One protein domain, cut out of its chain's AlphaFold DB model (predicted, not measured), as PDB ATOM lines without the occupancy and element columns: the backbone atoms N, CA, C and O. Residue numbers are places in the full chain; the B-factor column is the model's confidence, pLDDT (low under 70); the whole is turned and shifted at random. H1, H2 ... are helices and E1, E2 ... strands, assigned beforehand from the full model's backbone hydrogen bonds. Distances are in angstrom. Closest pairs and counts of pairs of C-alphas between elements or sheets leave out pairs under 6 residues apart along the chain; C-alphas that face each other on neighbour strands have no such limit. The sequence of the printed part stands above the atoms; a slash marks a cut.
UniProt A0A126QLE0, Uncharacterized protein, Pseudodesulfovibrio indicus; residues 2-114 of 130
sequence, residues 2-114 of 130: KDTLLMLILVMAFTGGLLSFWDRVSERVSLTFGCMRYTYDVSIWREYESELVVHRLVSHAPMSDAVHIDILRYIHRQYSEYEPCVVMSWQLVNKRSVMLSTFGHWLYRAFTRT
ATOM      1  N   LYS A   2      51.212  66.163   7.156       47.19
ATOM      2  CA  LYS A   2      51.293  65.307   8.356       47.19
ATOM      3  C   LYS A   2      50.863  63.855   8.073       47.19
ATOM      4  O   LYS A   2      51.573  62.928   8.445       47.19
ATOM      5  N   ASP A   3      49.783  63.676   7.313       57.06
ATOM      6  CA  ASP A   3      49.215  62.348   7.010       57.06
ATOM      7  C   ASP A   3      50.083  61.540   6.045       57.06
ATOM      8  O   ASP A   3      50.302  60.352   6.237       57.06
ATOM      9  N   THR A   4      50.678  62.210   5.059       58.88
ATOM     10  CA  THR A   4      51.660  61.614   4.142       58.88
ATOM     11  C   THR A   4      52.902  61.110   4.871       58.88
ATOM     12  O   THR A   4      53.440  60.076   4.501       58.88
ATOM     13  N   LEU A   5      53.344  61.810   5.922       58.72
ATOM     14  CA  LEU A   5      54.519  61.428   6.706       58.72
ATOM     15  C   LEU A   5      54.213  60.218   7.603       58.72
ATOM     16  O   LEU A   5      55.011  59.290   7.677       58.72
ATOM     17  N   LEU A   6      53.019  60.191   8.203       67.31
ATOM     18  CA  LEU A   6      52.495  59.047   8.956       67.31
ATOM     19  C   LEU A   6      52.320  57.803   8.078       67.31
ATOM     20  O   LEU A   6      52.742  56.721   8.473       67.31
ATOM     21  N   MET A   7      51.758  57.960   6.878       64.31
ATOM     22  CA  MET A   7      51.544  56.858   5.937       64.31
ATOM     23  C   MET A   7      52.871  56.277   5.432       64.31
ATOM     24  O   MET A   7      53.007  55.061   5.329       64.31
ATOM     25  N   LEU A   8      53.877  57.129   5.199       60.28
ATOM     26  CA  LEU A   8      55.230  56.701   4.838       60.28
ATOM     27  C   LEU A   8      55.848  55.829   5.943       60.28
ATOM     28  O   LEU A   8      56.325  54.731   5.669       60.28
ATOM     29  N   ILE A   9      55.775  56.293   7.196       63.84
ATOM     30  CA  ILE A   9      56.288  55.579   8.377       63.84
ATOM     31  C   ILE A   9      55.584  54.220   8.544       63.84
ATOM     32  O   ILE A   9      56.242  53.224   8.834       63.84
ATOM     33  N   LEU A  10      54.269  54.160   8.308       63.00
ATOM     34  CA  LEU A  10      53.451  52.945   8.423       63.00
ATOM     35  C   LEU A  10      53.750  51.905   7.333       63.00
ATOM     36  O   LEU A  10      53.900  50.722   7.635       63.00
ATOM     37  N   VAL A  11      53.876  52.336   6.075       60.03
ATOM     38  CA  VAL A  11      54.205  51.447   4.945       60.03
ATOM     39  C   VAL A  11      55.607  50.862   5.113       60.03
ATOM     40  O   VAL A  11      55.819  49.671   4.899       60.03
ATOM     41  N   MET A  12      56.555  51.678   5.573       54.22
ATOM     42  CA  MET A  12      57.941  51.265   5.809       54.22
ATOM     43  C   MET A  12      58.082  50.339   7.021       54.22
ATOM     44  O   MET A  12      58.997  49.513   7.059       54.22
ATOM     45  N   ALA A  13      57.152  50.438   7.979       54.59
ATOM     46  CA  ALA A  13      57.045  49.515   9.097       54.59
ATOM     47  C   ALA A  13      56.583  48.115   8.698       54.59
ATOM     48  O   ALA A  13      57.093  47.123   9.218       54.59
ATOM     49  N   PHE A  14      55.672  48.039   7.730       51.28
ATOM     50  CA  PHE A  14      55.103  46.782   7.253       51.28
ATOM     51  C   PHE A  14      56.063  45.954   6.387       51.28
ATOM     52  O   PHE A  14      55.975  44.731   6.372       51.28
ATOM     53  N   THR A  15      57.011  46.584   5.688       56.47
ATOM     54  CA  THR A  15      57.909  45.898   4.738       56.47
ATOM     55  C   THR A  15      59.146  45.238   5.372       56.47
ATOM     56  O   THR A  15      60.067  44.856   4.658       56.47
ATOM     57  N   GLY A  16      59.212  45.103   6.703       44.84
ATOM     58  CA  GLY A  16      60.240  44.303   7.399       44.84
ATOM     59  C   GLY A  16      61.671  44.871   7.398       44.84
ATOM     60  O   GLY A  16      62.564  44.288   8.004       44.84
ATOM     61  N   GLY A  17      61.899  46.026   6.765       51.84
ATOM     62  CA  GLY A  17      63.196  46.710   6.670       51.84
ATOM     63  C   GLY A  17      63.330  47.941   7.568       51.84
ATOM     64  O   GLY A  17      64.151  48.810   7.285       51.84
ATOM     65  N   LEU A  18      62.505  48.050   8.614       54.88
ATOM     66  CA  LEU A  18      62.357  49.267   9.412       54.88
ATOM     67  C   LEU A  18      63.699  49.748   9.962       54.88
ATOM     68  O   LEU A  18      64.049  50.885   9.727       54.88
ATOM     69  N   LEU A  19      64.502  48.899  10.601       55.59
ATOM     70  CA  LEU A  19      65.725  49.345  11.285       55.59
ATOM     71  C   LEU A  19      66.804  49.893  10.331       55.59
ATOM     72  O   LEU A  19      67.314  50.990  10.543       55.59
ATOM     73  N   SER A  20      67.127  49.173   9.252       57.47
ATOM     74  CA  SER A  20      68.193  49.570   8.316       57.47
ATOM     75  C   SER A  20      67.793  50.740   7.412       57.47
ATOM     76  O   SER A  20      68.634  51.560   7.028       57.47
ATOM     77  N   PHE A  21      66.508  50.839   7.076       62.34
ATOM     78  CA  PHE A  21      65.957  51.957   6.323       62.34
ATOM     79  C   PHE A  21      65.767  53.191   7.209       62.34
ATOM     80  O   PHE A  21      66.112  54.304   6.802       62.34
ATOM     81  N   TRP A  22      65.267  52.991   8.431       63.31
ATOM     82  CA  TRP A  22      65.062  54.047   9.412       63.31
ATOM     83  C   TRP A  22      66.366  54.742   9.716       63.31
ATOM     84  O   TRP A  22      66.373  55.954   9.625       63.31
ATOM     85  N   ASP A  23      67.473  54.025   9.923       65.50
ATOM     86  CA  ASP A  23      68.785  54.645  10.143       65.50
ATOM     87  C   ASP A  23      69.260  55.520   8.972       65.50
ATOM     88  O   ASP A  23      69.857  56.575   9.188       65.50
ATOM     89  N   ARG A  24      68.964  55.141   7.722       68.44
ATOM     90  CA  ARG A  24      69.356  55.932   6.540       68.44
ATOM     91  C   ARG A  24      68.455  57.142   6.305       68.44
ATOM     92  O   ARG A  24      68.947  58.204   5.922       68.44
ATOM     93  N   VAL A  25      67.146  57.008   6.511       68.94
ATOM     94  CA  VAL A  25      66.198  58.128   6.383       68.94
ATOM     95  C   VAL A  25      66.321  59.082   7.559       68.94
ATOM     96  O   VAL A  25      66.387  60.284   7.341       68.94
ATOM     97  N   SER A  26      66.439  58.544   8.772       66.44
ATOM     98  CA  SER A  26      66.903  59.218   9.989       66.44
ATOM     99  C   SER A  26      68.042  60.162   9.674       66.44
ATOM    100  O   SER A  26      67.919  61.368   9.878       66.44
ATOM    101  N   GLU A  27      69.121  59.613   9.123       72.38
ATOM    102  CA  GLU A  27      70.330  60.355   8.838       72.38
ATOM    103  C   GLU A  27      70.086  61.413   7.765       72.38
ATOM    104  O   GLU A  27      70.396  62.573   8.001       72.38
ATOM    105  N   ARG A  28      69.448  61.073   6.637       73.44
ATOM    106  CA  ARG A  28      69.155  62.047   5.566       73.44
ATOM    107  C   ARG A  28      68.262  63.193   6.024       73.44
ATOM    108  O   ARG A  28      68.576  64.352   5.767       73.44
ATOM    109  N   VAL A  29      67.155  62.888   6.691       71.19
ATOM    110  CA  VAL A  29      66.204  63.887   7.187       71.19
ATOM    111  C   VAL A  29      66.889  64.753   8.238       71.19
ATOM    112  O   VAL A  29      66.893  65.974   8.130       71.19
ATOM    113  N   SER A  30      67.551  64.133   9.210       74.25
ATOM    114  CA  SER A  30      68.209  64.868  10.290       74.25
ATOM    115  C   SER A  30      69.376  65.706   9.786       74.25
ATOM    116  O   SER A  30      69.577  66.800  10.290       74.25
ATOM    117  N   LEU A  31      70.123  65.237   8.784       74.62
ATOM    118  CA  LEU A  31      71.192  66.000   8.147       74.62
ATOM    119  C   LEU A  31      70.631  67.201   7.379       74.62
ATOM    120  O   LEU A  31      71.164  68.298   7.500       74.62
ATOM    121  N   THR A  32      69.505  67.023   6.683       73.88
ATOM    122  CA  THR A  32      68.807  68.114   5.978       73.88
ATOM    123  C   THR A  32      68.336  69.207   6.942       73.88
ATOM    124  O   THR A  32      68.394  70.386   6.616       73.88
ATOM    125  N   PHE A  33      67.908  68.826   8.148       72.88
ATOM    126  CA  PHE A  33      67.479  69.759   9.194       72.88
ATOM    127  C   PHE A  33      68.602  70.182  10.162       72.88
ATOM    128  O   PHE A  33      68.312  70.819  11.172       72.88
ATOM    129  N   GLY A  34      69.867  69.808   9.920       74.19
ATOM    130  CA  GLY A  34      70.993  70.129  10.817       74.19
ATOM    131  C   GLY A  34      70.889  69.518  12.226       74.19
ATOM    132  O   GLY A  34      71.535  69.967  13.166       74.19
ATOM    133  N   CYS A  35      70.063  68.488  12.388       83.25
ATOM    134  CA  CYS A  35      69.756  67.814  13.650       83.25
ATOM    135  C   CYS A  35      70.568  66.524  13.850       83.25
ATOM    136  O   CYS A  35      70.220  65.696  14.701       83.25
ATOM    137  N   MET A  36      71.617  66.316  13.051       86.88
ATOM    138  CA  MET A  36      72.587  65.249  13.278       86.88
ATOM    139  C   MET A  36      73.681  65.717  14.229       86.88
ATOM    140  O   MET A  36      74.092  66.876  14.237       86.88
ATOM    141  N   ARG A  37      74.154  64.781  15.043       87.19
ATOM    142  CA  ARG A  37      75.334  64.939  15.879       87.19
ATOM    143  C   ARG A  37      76.288  63.795  15.574       87.19
ATOM    144  O   ARG A  37      75.930  62.631  15.750       87.19
ATOM    145  N   TYR A  38      77.480  64.147  15.127       87.94
ATOM    146  CA  TYR A  38      78.580  63.242  14.840       87.94
ATOM    147  C   TYR A  38      79.638  63.404  15.927       87.94
ATOM    148  O   TYR A  38      80.004  64.524  16.278       87.94
ATOM    149  N   THR A  39      80.110  62.289  16.471       89.81
ATOM    150  CA  THR A  39      81.181  62.263  17.467       89.81
ATOM    151  C   THR A  39      82.383  61.552  16.868       89.81
ATOM    152  O   THR A  39      82.268  60.398  16.451       89.81
ATOM    153  N   TYR A  40      83.518  62.237  16.856       89.81
ATOM    154  CA  TYR A  40      84.781  61.760  16.318       89.81
ATOM    155  C   TYR A  40      85.802  61.619  17.439       89.81
ATOM    156  O   TYR A  40      85.950  62.537  18.240       89.81
ATOM    157  N   ASP A  41      86.524  60.506  17.460       91.69
ATOM    158  CA  ASP A  41      87.764  60.394  18.218       91.69
ATOM    159  C   ASP A  41      88.918  60.743  17.269       91.69
ATOM    160  O   ASP A  41      89.061  60.160  16.191       91.69
ATOM    161  N   VAL A  42      89.697  61.754  17.640       89.12
ATOM    162  CA  VAL A  42      90.801  62.307  16.854       89.12
ATOM    163  C   VAL A  42      92.094  62.054  17.608       89.12
ATOM    164  O   VAL A  42      92.281  62.560  18.712       89.12
ATOM    165  N   SER A  43      92.975  61.257  17.015       89.31
ATOM    166  CA  SER A  43      94.258  60.897  17.614       89.31
ATOM    167  C   SER A  43      95.329  61.867  17.142       89.31
ATOM    168  O   SER A  43      95.546  62.027  15.938       89.31
ATOM    169  N   ILE A  44      96.008  62.501  18.088       87.31
ATOM    170  CA  ILE A  44      97.019  63.524  17.855       87.31
ATOM    171  C   ILE A  44      98.324  63.033  18.455       87.31
ATOM    172  O   ILE A  44      98.375  62.672  19.628       87.31
ATOM    173  N   TRP A  45      99.372  63.030  17.649       86.44
ATOM    174  CA  TRP A  45     100.728  62.813  18.115       86.44
ATOM    175  C   TRP A  45     101.353  64.145  18.511       86.44
ATOM    176  O   TRP A  45     101.410  65.067  17.690       86.44
ATOM    177  N   ARG A  46     101.812  64.243  19.759       84.94
ATOM    178  CA  ARG A  46     102.563  65.394  20.265       84.94
ATOM    179  C   ARG A  46     104.040  65.038  20.276       84.94
ATOM    180  O   ARG A  46     104.464  64.201  21.068       84.94
ATOM    181  N   GLU A  47     104.818  65.664  19.401       78.50
ATOM    182  CA  GLU A  47     106.219  65.286  19.193       78.50
ATOM    183  C   GLU A  47     107.083  65.522  20.442       78.50
ATOM    184  O   GLU A  47     107.818  64.627  20.855       78.50
ATOM    185  N   TYR A  48     106.917  66.667  21.111       79.69
ATOM    186  CA  TYR A  48     107.692  67.015  22.312       79.69
ATOM    187  C   TYR A  48     107.459  66.086  23.501       79.69
ATOM    188  O   TYR A  48     108.394  65.768  24.229       79.69
ATOM    189  N   GLU A  49     106.216  65.655  23.704       80.88
ATOM    190  CA  GLU A  49     105.848  64.757  24.804       80.88
ATOM    191  C   GLU A  49     106.018  63.281  24.405       80.88
ATOM    192  O   GLU A  49     105.978  62.403  25.262       80.88
ATOM    193  N   SER A  50     106.248  63.004  23.111       83.75
ATOM    194  CA  SER A  50     106.280  61.653  22.532       83.75
ATOM    195  C   SER A  50     105.050  60.825  22.922       83.75
ATOM    196  O   SER A  50     105.143  59.629  23.206       83.75
ATOM    197  N   GLU A  51     103.887  61.480  22.942       86.69
ATOM    198  CA  GLU A  51     102.628  60.910  23.414       86.69
ATOM    199  C   GLU A  51     101.539  60.986  22.336       86.69
ATOM    200  O   GLU A  51     101.418  61.962  21.586       86.69
ATOM    201  N   LEU A  52     100.711  59.936  22.285       85.81
ATOM    202  CA  LEU A  52      99.483  59.903  21.503       85.81
ATOM    203  C   LEU A  52      98.299  60.290  22.391       85.81
ATOM    204  O   LEU A  52      97.933  59.551  23.304       85.81
ATOM    205  N   VAL A  53      97.643  61.398  22.061       87.81
ATOM    206  CA  VAL A  53      96.468  61.881  22.789       87.81
ATOM    207  C   VAL A  53      95.226  61.761  21.920       87.81
ATOM    208  O   VAL A  53      95.225  62.159  20.757       87.81
ATOM    209  N   VAL A  54      94.145  61.230  22.492       88.50
ATOM    210  CA  VAL A  54      92.860  61.074  21.803       88.50
ATOM    211  C   VAL A  54      91.876  62.132  22.287       88.50
ATOM    212  O   VAL A  54      91.581  62.231  23.477       88.50
ATOM    213  N   HIS A  55      91.329  62.891  21.342       86.94
ATOM    214  CA  HIS A  55      90.325  63.921  21.580       86.94
ATOM    215  C   HIS A  55      88.970  63.517  21.053       86.94
ATOM    216  O   HIS A  55      88.833  63.160  19.887       86.94
ATOM    217  N   ARG A  56      87.946  63.660  21.893       89.06
ATOM    218  CA  ARG A  56      86.564  63.429  21.485       89.06
ATOM    219  C   ARG A  56      85.915  64.730  21.039       89.06
ATOM    220  O   ARG A  56      85.537  65.561  21.865       89.06
ATOM    221  N   LEU A  57      85.751  64.884  19.733       87.50
ATOM    222  CA  LEU A  57      85.176  66.066  19.101       87.50
ATOM    223  C   LEU A  57      83.757  65.797  18.616       87.50
ATOM    224  O   LEU A  57      83.398  64.687  18.226       87.50
ATOM    225  N   VAL A  58      82.927  66.835  18.651       86.38
ATOM    226  CA  VAL A  58      81.519  66.766  18.262       86.38
ATOM    227  C   VAL A  58      81.278  67.747  17.127       86.38
ATOM    228  O   VAL A  58      81.626  68.918  17.243       86.38
ATOM    229  N   SER A  59      80.638  67.278  16.061       84.94
ATOM    230  CA  SER A  59      80.232  68.087  14.913       84.94
ATOM    231  C   SER A  59      78.753  67.879  14.596       84.94
ATOM    232  O   SER A  59      78.174  66.830  14.880       84.94
ATOM    233  N   HIS A  60      78.137  68.885  13.980       81.88
ATOM    234  CA  HIS A  60      76.781  68.797  13.430       81.88
ATOM    235  C   HIS A  60      76.759  68.394  11.950       81.88
ATOM    236  O   HIS A  60      75.695  68.156  11.383       81.88
ATOM    237  N   ALA A  61      77.937  68.277  11.337       78.62
ATOM    238  CA  ALA A  61      78.116  67.880   9.953       78.62
ATOM    239  C   ALA A  61      78.934  66.583   9.866       78.62
ATOM    240  O   ALA A  61      79.794  66.343  10.725       78.62
ATOM    241  N   PRO A  62      78.690  65.751   8.838       82.12
ATOM    242  CA  PRO A  62      79.554  64.619   8.551       82.12
ATOM    243  C   PRO A  62      80.962  65.109   8.193       82.12
ATOM    244  O   PRO A  62      81.174  66.280   7.857       82.12
ATOM    245  N   MET A  63      81.919  64.186   8.234       81.62
ATOM    246  CA  MET A  63      83.306  64.492   7.919       81.62
ATOM    247  C   MET A  63      83.394  65.021   6.486       81.62
ATOM    248  O   MET A  63      82.957  64.373   5.538       81.62
ATOM    249  N   SER A  64      83.914  66.233   6.366       82.50
ATOM    250  CA  SER A  64      84.088  66.987   5.129       82.50
ATOM    251  C   SER A  64      85.319  67.871   5.284       82.50
ATOM    252  O   SER A  64      85.778  68.082   6.408       82.50
ATOM    253  N   ASP A  65      85.829  68.427   4.187       81.50
ATOM    254  CA  ASP A  65      87.016  69.292   4.224       81.50
ATOM    255  C   ASP A  65      86.833  70.494   5.164       81.50
ATOM    256  O   ASP A  65      87.760  70.885   5.866       81.50
ATOM    257  N   ALA A  66      85.613  71.031   5.260       80.06
ATOM    258  CA  ALA A  66      85.290  72.103   6.199       80.06
ATOM    259  C   ALA A  66      85.445  71.655   7.664       80.06
ATOM    260  O   ALA A  66      86.128  72.313   8.445       80.06
ATOM    261  N   VAL A  67      84.880  70.495   8.021       80.62
ATOM    262  CA  VAL A  67      85.012  69.915   9.370       80.62
ATOM    263  C   VAL A  67      86.469  69.551   9.669       80.62
ATOM    264  O   VAL A  67      86.931  69.725  10.796       80.62
ATOM    265  N   HIS A  68      87.213  69.089   8.664       79.31
ATOM    266  CA  HIS A  68      88.640  68.817   8.785       79.31
ATOM    267  C   HIS A  68      89.431  70.083   9.135       79.31
ATOM    268  O   HIS A  68      90.183  70.083  10.108       79.31
ATOM    269  N   ILE A  69      89.206  71.177   8.399       83.94
ATOM    270  CA  ILE A  69      89.828  72.479   8.668       83.94
ATOM    271  C   ILE A  69      89.474  72.973  10.074       83.94
ATOM    272  O   ILE A  69      90.350  73.454  10.791       83.94
ATOM    273  N   ASP A  70      88.217  72.841  10.496       82.31
ATOM    274  CA  ASP A  70      87.782  73.297  11.818       82.31
ATOM    275  C   ASP A  70      88.429  72.502  12.958       82.31
ATOM    276  O   ASP A  70      88.824  73.083  13.970       82.31
ATOM    277  N   ILE A  71      88.610  71.194  12.787       79.88
ATOM    278  CA  ILE A  71      89.314  70.371  13.771       79.88
ATOM    279  C   ILE A  71      90.810  70.703  13.789       79.88
ATOM    280  O   ILE A  71      91.373  70.848  14.871       79.88
ATOM    281  N   LEU A  72      91.453  70.904  12.636       82.19
ATOM    282  CA  LEU A  72      92.846  71.364  12.599       82.19
ATOM    283  C   LEU A  72      93.010  72.715  13.306       82.19
ATOM    284  O   LEU A  72      93.935  72.887  14.096       82.19
ATOM    285  N   ARG A  73      92.078  73.654  13.095       84.06
ATOM    286  CA  ARG A  73      92.053  74.941  13.808       84.06
ATOM    287  C   ARG A  73      91.862  74.766  15.311       84.06
ATOM    288  O   ARG A  73      92.520  75.458  16.084       84.06
ATOM    289  N   TYR A  74      90.974  73.865  15.733       82.88
ATOM    290  CA  TYR A  74      90.775  73.545  17.147       82.88
ATOM    291  C   TYR A  74      92.060  73.011  17.784       82.88
ATOM    292  O   TYR A  74      92.460  73.486  18.845       82.88
ATOM    293  N   ILE A  75      92.730  72.078  17.107       79.75
ATOM    294  CA  ILE A  75      93.979  71.466  17.562       79.75
ATOM    295  C   ILE A  75      95.082  72.515  17.652       79.75
ATOM    296  O   ILE A  75      95.694  72.642  18.705       79.75
ATOM    297  N   HIS A  76      95.282  73.316  16.605       80.31
ATOM    298  CA  HIS A  76      96.277  74.389  16.605       80.31
ATOM    299  C   HIS A  76      96.017  75.405  17.728       80.31
ATOM    300  O   HIS A  76      96.945  75.855  18.388       80.31
ATOM    301  N   ARG A  77      94.748  75.721  18.019       83.44
ATOM    302  CA  ARG A  77      94.392  76.612  19.130       83.44
ATOM    303  C   ARG A  77      94.630  75.989  20.509       83.44
ATOM    304  O   ARG A  77      94.964  76.719  21.435       83.44
ATOM    305  N   GLN A  78      94.401  74.686  20.677       80.00
ATOM    306  CA  GLN A  78      94.632  74.003  21.956       80.00
ATOM    307  C   GLN A  78      96.102  73.666  22.211       80.00
ATOM    308  O   GLN A  78      96.511  73.608  23.365       80.00
ATOM    309  N   TYR A  79      96.866  73.422  21.150       75.25
ATOM    310  CA  TYR A  79      98.230  72.899  21.199       75.25
ATOM    311  C   TYR A  79      99.235  73.825  20.524       75.25
ATOM    312  O   TYR A  79     100.259  73.362  20.032       75.25
ATOM    313  N   SER A  80      98.970  75.135  20.525       73.69
ATOM    314  CA  SER A  80      99.873  76.137  19.944       73.69
ATOM    315  C   SER A  80     101.279  76.086  20.544       73.69
ATOM    316  O   SER A  80     102.242  76.480  19.901       73.69
ATOM    317  N   GLU A  81     101.401  75.596  21.779       68.81
ATOM    318  CA  GLU A  81     102.665  75.451  22.510       68.81
ATOM    319  C   GLU A  81     103.460  74.192  22.114       68.81
ATOM    320  O   GLU A  81     104.624  74.064  22.476       68.81
ATOM    321  N   TYR A  82     102.853  73.274  21.355       60.41
ATOM    322  CA  TYR A  82     103.384  71.940  21.068       60.41
ATOM    323  C   TYR A  82     103.617  71.693  19.567       60.41
ATOM    324  O   TYR A  82     103.628  70.545  19.125       60.41
ATOM    325  N   GLU A  83     103.787  72.744  18.757       65.56
ATOM    326  CA  GLU A  83     104.098  72.596  17.329       65.56
ATOM    327  C   GLU A  83     105.513  72.029  17.110       65.56
ATOM    328  O   GLU A  83     106.473  72.711  17.463       65.56
ATOM    329  N   PRO A  84     105.672  70.835  16.496       65.75
ATOM    330  CA  PRO A  84     104.712  70.193  15.594       65.75
ATOM    331  C   PRO A  84     103.823  69.137  16.283       65.75
ATOM    332  O   PRO A  84     104.291  68.135  16.821       65.75
ATOM    333  N   CYS A  85     102.501  69.316  16.189       71.50
ATOM    334  CA  CYS A  85     101.518  68.266  16.470       71.50
ATOM    335  C   CYS A  85     101.034  67.661  15.147       71.50
ATOM    336  O   CYS A  85     100.672  68.394  14.226       71.50
ATOM    337  N   VAL A  86     100.966  66.331  15.057       79.75
ATOM    338  CA  VAL A  86     100.512  65.624  13.848       79.75
ATOM    339  C   VAL A  86      99.207  64.905  14.140       79.75
ATOM    340  O   VAL A  86      99.129  64.078  15.048       79.75
ATOM    341  N   VAL A  87      98.163  65.186  13.359       81.81
ATOM    342  CA  VAL A  87      96.917  64.427  13.477       81.81
ATOM    343  C   VAL A  87      97.078  63.085  12.774       81.81
ATOM    344  O   VAL A  87      97.188  63.027  11.553       81.81
ATOM    345  N   MET A  88      97.092  62.010  13.556       84.00
ATOM    346  CA  MET A  88      97.384  60.655  13.088       84.00
ATOM    347  C   MET A  88      96.151  59.962  12.511       84.00
ATOM    348  O   MET A  88      96.232  59.273  11.496       84.00
ATOM    349  N   SER A  89      94.999  60.096  13.170       85.69
ATOM    350  CA  SER A  89      93.785  59.394  12.757       85.69
ATOM    351  C   SER A  89      92.516  60.056  13.276       85.69
ATOM    352  O   SER A  89      92.531  60.829  14.234       85.69
ATOM    353  N   TRP A  90      91.409  59.741  12.607       86.81
ATOM    354  CA  TRP A  90      90.088  60.292  12.867       86.81
ATOM    355  C   TRP A  90      89.092  59.152  12.723       86.81
ATOM    356  O   TRP A  90      89.038  58.506  11.676       86.81
ATOM    357  N   GLN A  91      88.313  58.884  13.762       88.75
ATOM    358  CA  GLN A  91      87.372  57.772  13.769       88.75
ATOM    359  C   GLN A  91      85.989  58.265  14.165       88.75
ATOM    360  O   GLN A  91      85.808  58.865  15.220       88.75
ATOM    361  N   LEU A  92      84.994  58.011  13.311       89.12
ATOM    362  CA  LEU A  92      83.598  58.248  13.663       89.12
ATOM    363  C   LEU A  92      83.177  57.207  14.704       89.12
ATOM    364  O   LEU A  92      83.057  56.026  14.388       89.12
ATOM    365  N   VAL A  93      82.923  57.658  15.927       91.25
ATOM    366  CA  VAL A  93      82.515  56.794  17.041       91.25
ATOM    367  C   VAL A  93      81.005  56.639  17.079       91.25
ATOM    368  O   VAL A  93      80.480  55.560  17.337       91.25
ATOM    369  N   ASN A  94      80.287  57.741  16.869       87.50
ATOM    370  CA  ASN A  94      78.841  57.754  17.016       87.50
ATOM    371  C   ASN A  94      78.205  58.773  16.074       87.50
ATOM    372  O   ASN A  94      78.717  59.878  15.891       87.50
ATOM    373  N   LYS A  95      77.047  58.409  15.529       88.06
ATOM    374  CA  LYS A  95      76.142  59.308  14.822       88.06
ATOM    375  C   LYS A  95      74.774  59.225  15.486       88.06
ATOM    376  O   LYS A  95      74.213  58.145  15.647       88.06
ATOM    377  N   ARG A  96      74.225  60.367  15.883       83.44
ATOM    378  CA  ARG A  96      72.927  60.434  16.551       83.44
ATOM    379  C   ARG A  96      72.051  61.493  15.908       83.44
ATOM    380  O   ARG A  96      72.439  62.654  15.820       83.44
ATOM    381  N   SER A  97      70.837  61.099  15.539       81.50
ATOM    382  CA  SER A  97      69.778  62.044  15.205       81.50
ATOM    383  C   SER A  97      69.146  62.581  16.490       81.50
ATOM    384  O   SER A  97      68.540  61.838  17.272       81.50
ATOM    385  N   VAL A  98      69.279  63.886  16.717       76.00
ATOM    386  CA  VAL A  98      68.595  64.580  17.816       76.00
ATOM    387  C   VAL A  98      67.091  64.612  17.548       76.00
ATOM    388  O   VAL A  98      66.303  64.380  18.462       76.00
ATOM    389  N   MET A  99      66.689  64.794  16.286       75.25
ATOM    390  CA  MET A  99      65.285  64.792  15.867       75.25
ATOM    391  C   MET A  99      64.585  63.482  16.240       75.25
ATOM    392  O   MET A  99      63.495  63.510  16.806       75.25
ATOM    393  N   LEU A 100      65.220  62.337  15.993       69.69
ATOM    394  CA  LEU A 100      64.662  61.032  16.341       69.69
ATOM    395  C   LEU A 100      64.651  60.751  17.824       69.69
ATOM    396  O   LEU A 100      63.688  60.181  18.322       69.69
ATOM    397  N   SER A 101      65.693  61.172  18.536       72.25
ATOM    398  CA  SER A 101      65.696  61.080  19.993       72.25
ATOM    399  C   SER A 101      64.490  61.818  20.582       72.25
ATOM    400  O   SER A 101      63.836  61.303  21.491       72.25
ATOM    401  N   THR A 102      64.175  62.996  20.039       73.38
ATOM    402  CA  THR A 102      63.022  63.806  20.441       73.38
ATOM    403  C   THR A 102      61.702  63.185  19.992       73.38
ATOM    404  O   THR A 102      60.776  63.094  20.792       73.38
ATOM    405  N   PHE A 103      61.609  62.708  18.749       72.12
ATOM    406  CA  PHE A 103      60.400  62.066  18.227       72.12
ATOM    407  C   PHE A 103      60.075  60.766  18.969       72.12
ATOM    408  O   PHE A 103      58.926  60.538  19.330       72.12
ATOM    409  N   GLY A 104      61.086  59.956  19.282       72.19
ATOM    410  CA  GLY A 104      60.945  58.756  20.104       72.19
ATOM    411  C   GLY A 104      60.475  59.082  21.521       72.19
ATOM    412  O   GLY A 104      59.552  58.442  22.012       72.19
ATOM    413  N   HIS A 105      61.028  60.124  22.154       74.94
ATOM    414  CA  HIS A 105      60.529  60.604  23.450       74.94
ATOM    415  C   HIS A 105      59.080  61.088  23.376       74.94
ATOM    416  O   HIS A 105      58.296  60.837  24.290       74.94
ATOM    417  N   TRP A 106      58.724  61.792  22.303       73.38
ATOM    418  CA  TRP A 106      57.368  62.278  22.094       73.38
ATOM    419  C   TRP A 106      56.382  61.125  21.898       73.38
ATOM    420  O   TRP A 106      55.359  61.097  22.576       73.38
ATOM    421  N   LEU A 107      56.719  60.146  21.052       73.44
ATOM    422  CA  LEU A 107      55.927  58.932  20.857       73.44
ATOM    423  C   LEU A 107      55.774  58.154  22.159       73.44
ATOM    424  O   LEU A 107      54.658  57.806  22.520       73.44
ATOM    425  N   TYR A 108      56.869  57.932  22.888       70.50
ATOM    426  CA  TYR A 108      56.830  57.249  24.177       70.50
ATOM    427  C   TYR A 108      55.865  57.944  25.143       70.50
ATOM    428  O   TYR A 108      54.963  57.302  25.667       70.50
ATOM    429  N   ARG A 109      55.978  59.270  25.299       72.44
ATOM    430  CA  ARG A 109      55.058  60.055  26.136       72.44
ATOM    431  C   ARG A 109      53.612  60.008  25.650       72.44
ATOM    432  O   ARG A 109      52.701  60.050  26.471       72.44
ATOM    433  N   ALA A 110      53.394  59.987  24.338       70.38
ATOM    434  CA  ALA A 110      52.059  59.880  23.769       70.38
ATOM    435  C   ALA A 110      51.436  58.521  24.110       70.38
ATOM    436  O   ALA A 110      50.312  58.498  24.593       70.38
ATOM    437  N   PHE A 111      52.189  57.427  23.947       72.06
ATOM    438  CA  PHE A 111      51.744  56.071  24.278       72.06
ATOM    439  C   PHE A 111      51.522  55.852  25.773       72.06
ATOM    440  O   PHE A 111      50.549  55.207  26.149       72.06
ATOM    441  N   THR A 112      52.389  56.387  26.639       74.88
ATOM    442  CA  THR A 112      52.177  56.276  28.088       74.88
ATOM    443  C   THR A 112      50.931  57.039  28.517       74.88
ATOM    444  O   THR A 112      50.155  56.516  29.298       74.88
ATOM    445  N   ARG A 113      50.681  58.231  27.953       71.69
ATOM    446  CA  ARG A 113      49.459  58.994  28.250       71.69
ATOM    447  C   ARG A 113      48.196  58.270  27.803       71.69
ATOM    448  O   ARG A 113      47.261  58.192  28.583       71.69
ATOM    449  N   THR A 114      48.172  57.710  26.594       73.75
ATOM    450  CA  THR A 114      47.016  56.914  26.155       73.75
ATOM    451  C   THR A 114      46.840  55.648  26.982       73.75
ATOM    452  O   THR A 114      45.705  55.256  27.226       73.75
TER     453      THR A 114
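This is residues 2 to 114 of the 130 residues of an uncharacterized protein of Pseudodesulfovibrio indicus (UniProt A0A126QLE0). A long, narrow sheet of three antiparallel strands, with helix H3 over one face toward one end, makes one half of an elongated model; three helices make the other half. There H2 packs on the ends of E1 and E3, H1 folds back from H2, and H4 runs away from the end of E3, with open space between H4 and H1. Residues 2 to 8 of H1 and 101 to 114 of H4 stick out. The 113 printed residues, with four named helices and three named strands in the order H1 H2 E1 E2 H3 E3 H4, are of the mixed class, and the sheet runs E2 E1 E3. The outline is a rod of 60 by 28 by 22 A, only just loose and close to extended, with a radius of gyration of the C-alphas of 19.6 A.

H1, residues 2 to 14, begins at C-alpha 2 (51.293, 65.307, 8.356) and is 18.9 A long. H2 is residues 18 to 32, 20.2 A. E1, residues 36 to 46, begins at C-alpha 36 (72.587, 65.249, 13.278) and is 30.8 A long. E2 is residues 51 to 59, 25.0 A, and H3 is residues 65 to 78, 19.9 A. E3, residues 85 to 97, is 32.4 A long and bends by 63 degrees at residue 88. H4, residues 98 to 114, is 24.4 A long and ends at C-alpha 114 (47.016, 56.914, 26.155).

The sheet is twisted, with E1 as inner strand. E1 and E2 form a hairpin, with N 42 and O 55 2.8 A apart, within hydrogen-bond range. E1 and E3 are antiparallel, with N 39 and O 94 at 2.8 A. E2, H3 and E3 make a split strand-helix-strand unit, two strands running the same way with E1 between them, and its crossover is right-handed. H3 is on the sheet; its closest C-alphas to E2 are Val 67 and Ser 59, 7.5 A. H2 is on the sheet with residues 23 to 31, and the C-alphas of Ser 30 and Met 36 in E1 are 5.3 A apart. H2 and H3 with the sheet make two layers, helices on one face of a sheet. H4 only grazes the sheet with residues 98 to 103. H2 and H4 touch at a steep tilt of 58 degrees, opposite ways, closest at the C-alphas of Ser 30 and Met 99, 6.3 A. H1 and H2 are close but not clearly touching, closest at the C-alphas of Met 12 and Leu 18, 6.0 A. H1 and H4 are apart. Every O i to N i+4 pair is within hydrogen-bond range in H1, H3 and H4, and 10 of 11 in H2.

The C-alphas farthest apart, those of Tyr 48 and Thr 114, are 61.6 A apart. The printed part has no cut and no long link. Mean pLDDT of the printed part is 75.4; it is under 70 at residues 2 to 26, 81 to 84 and 100.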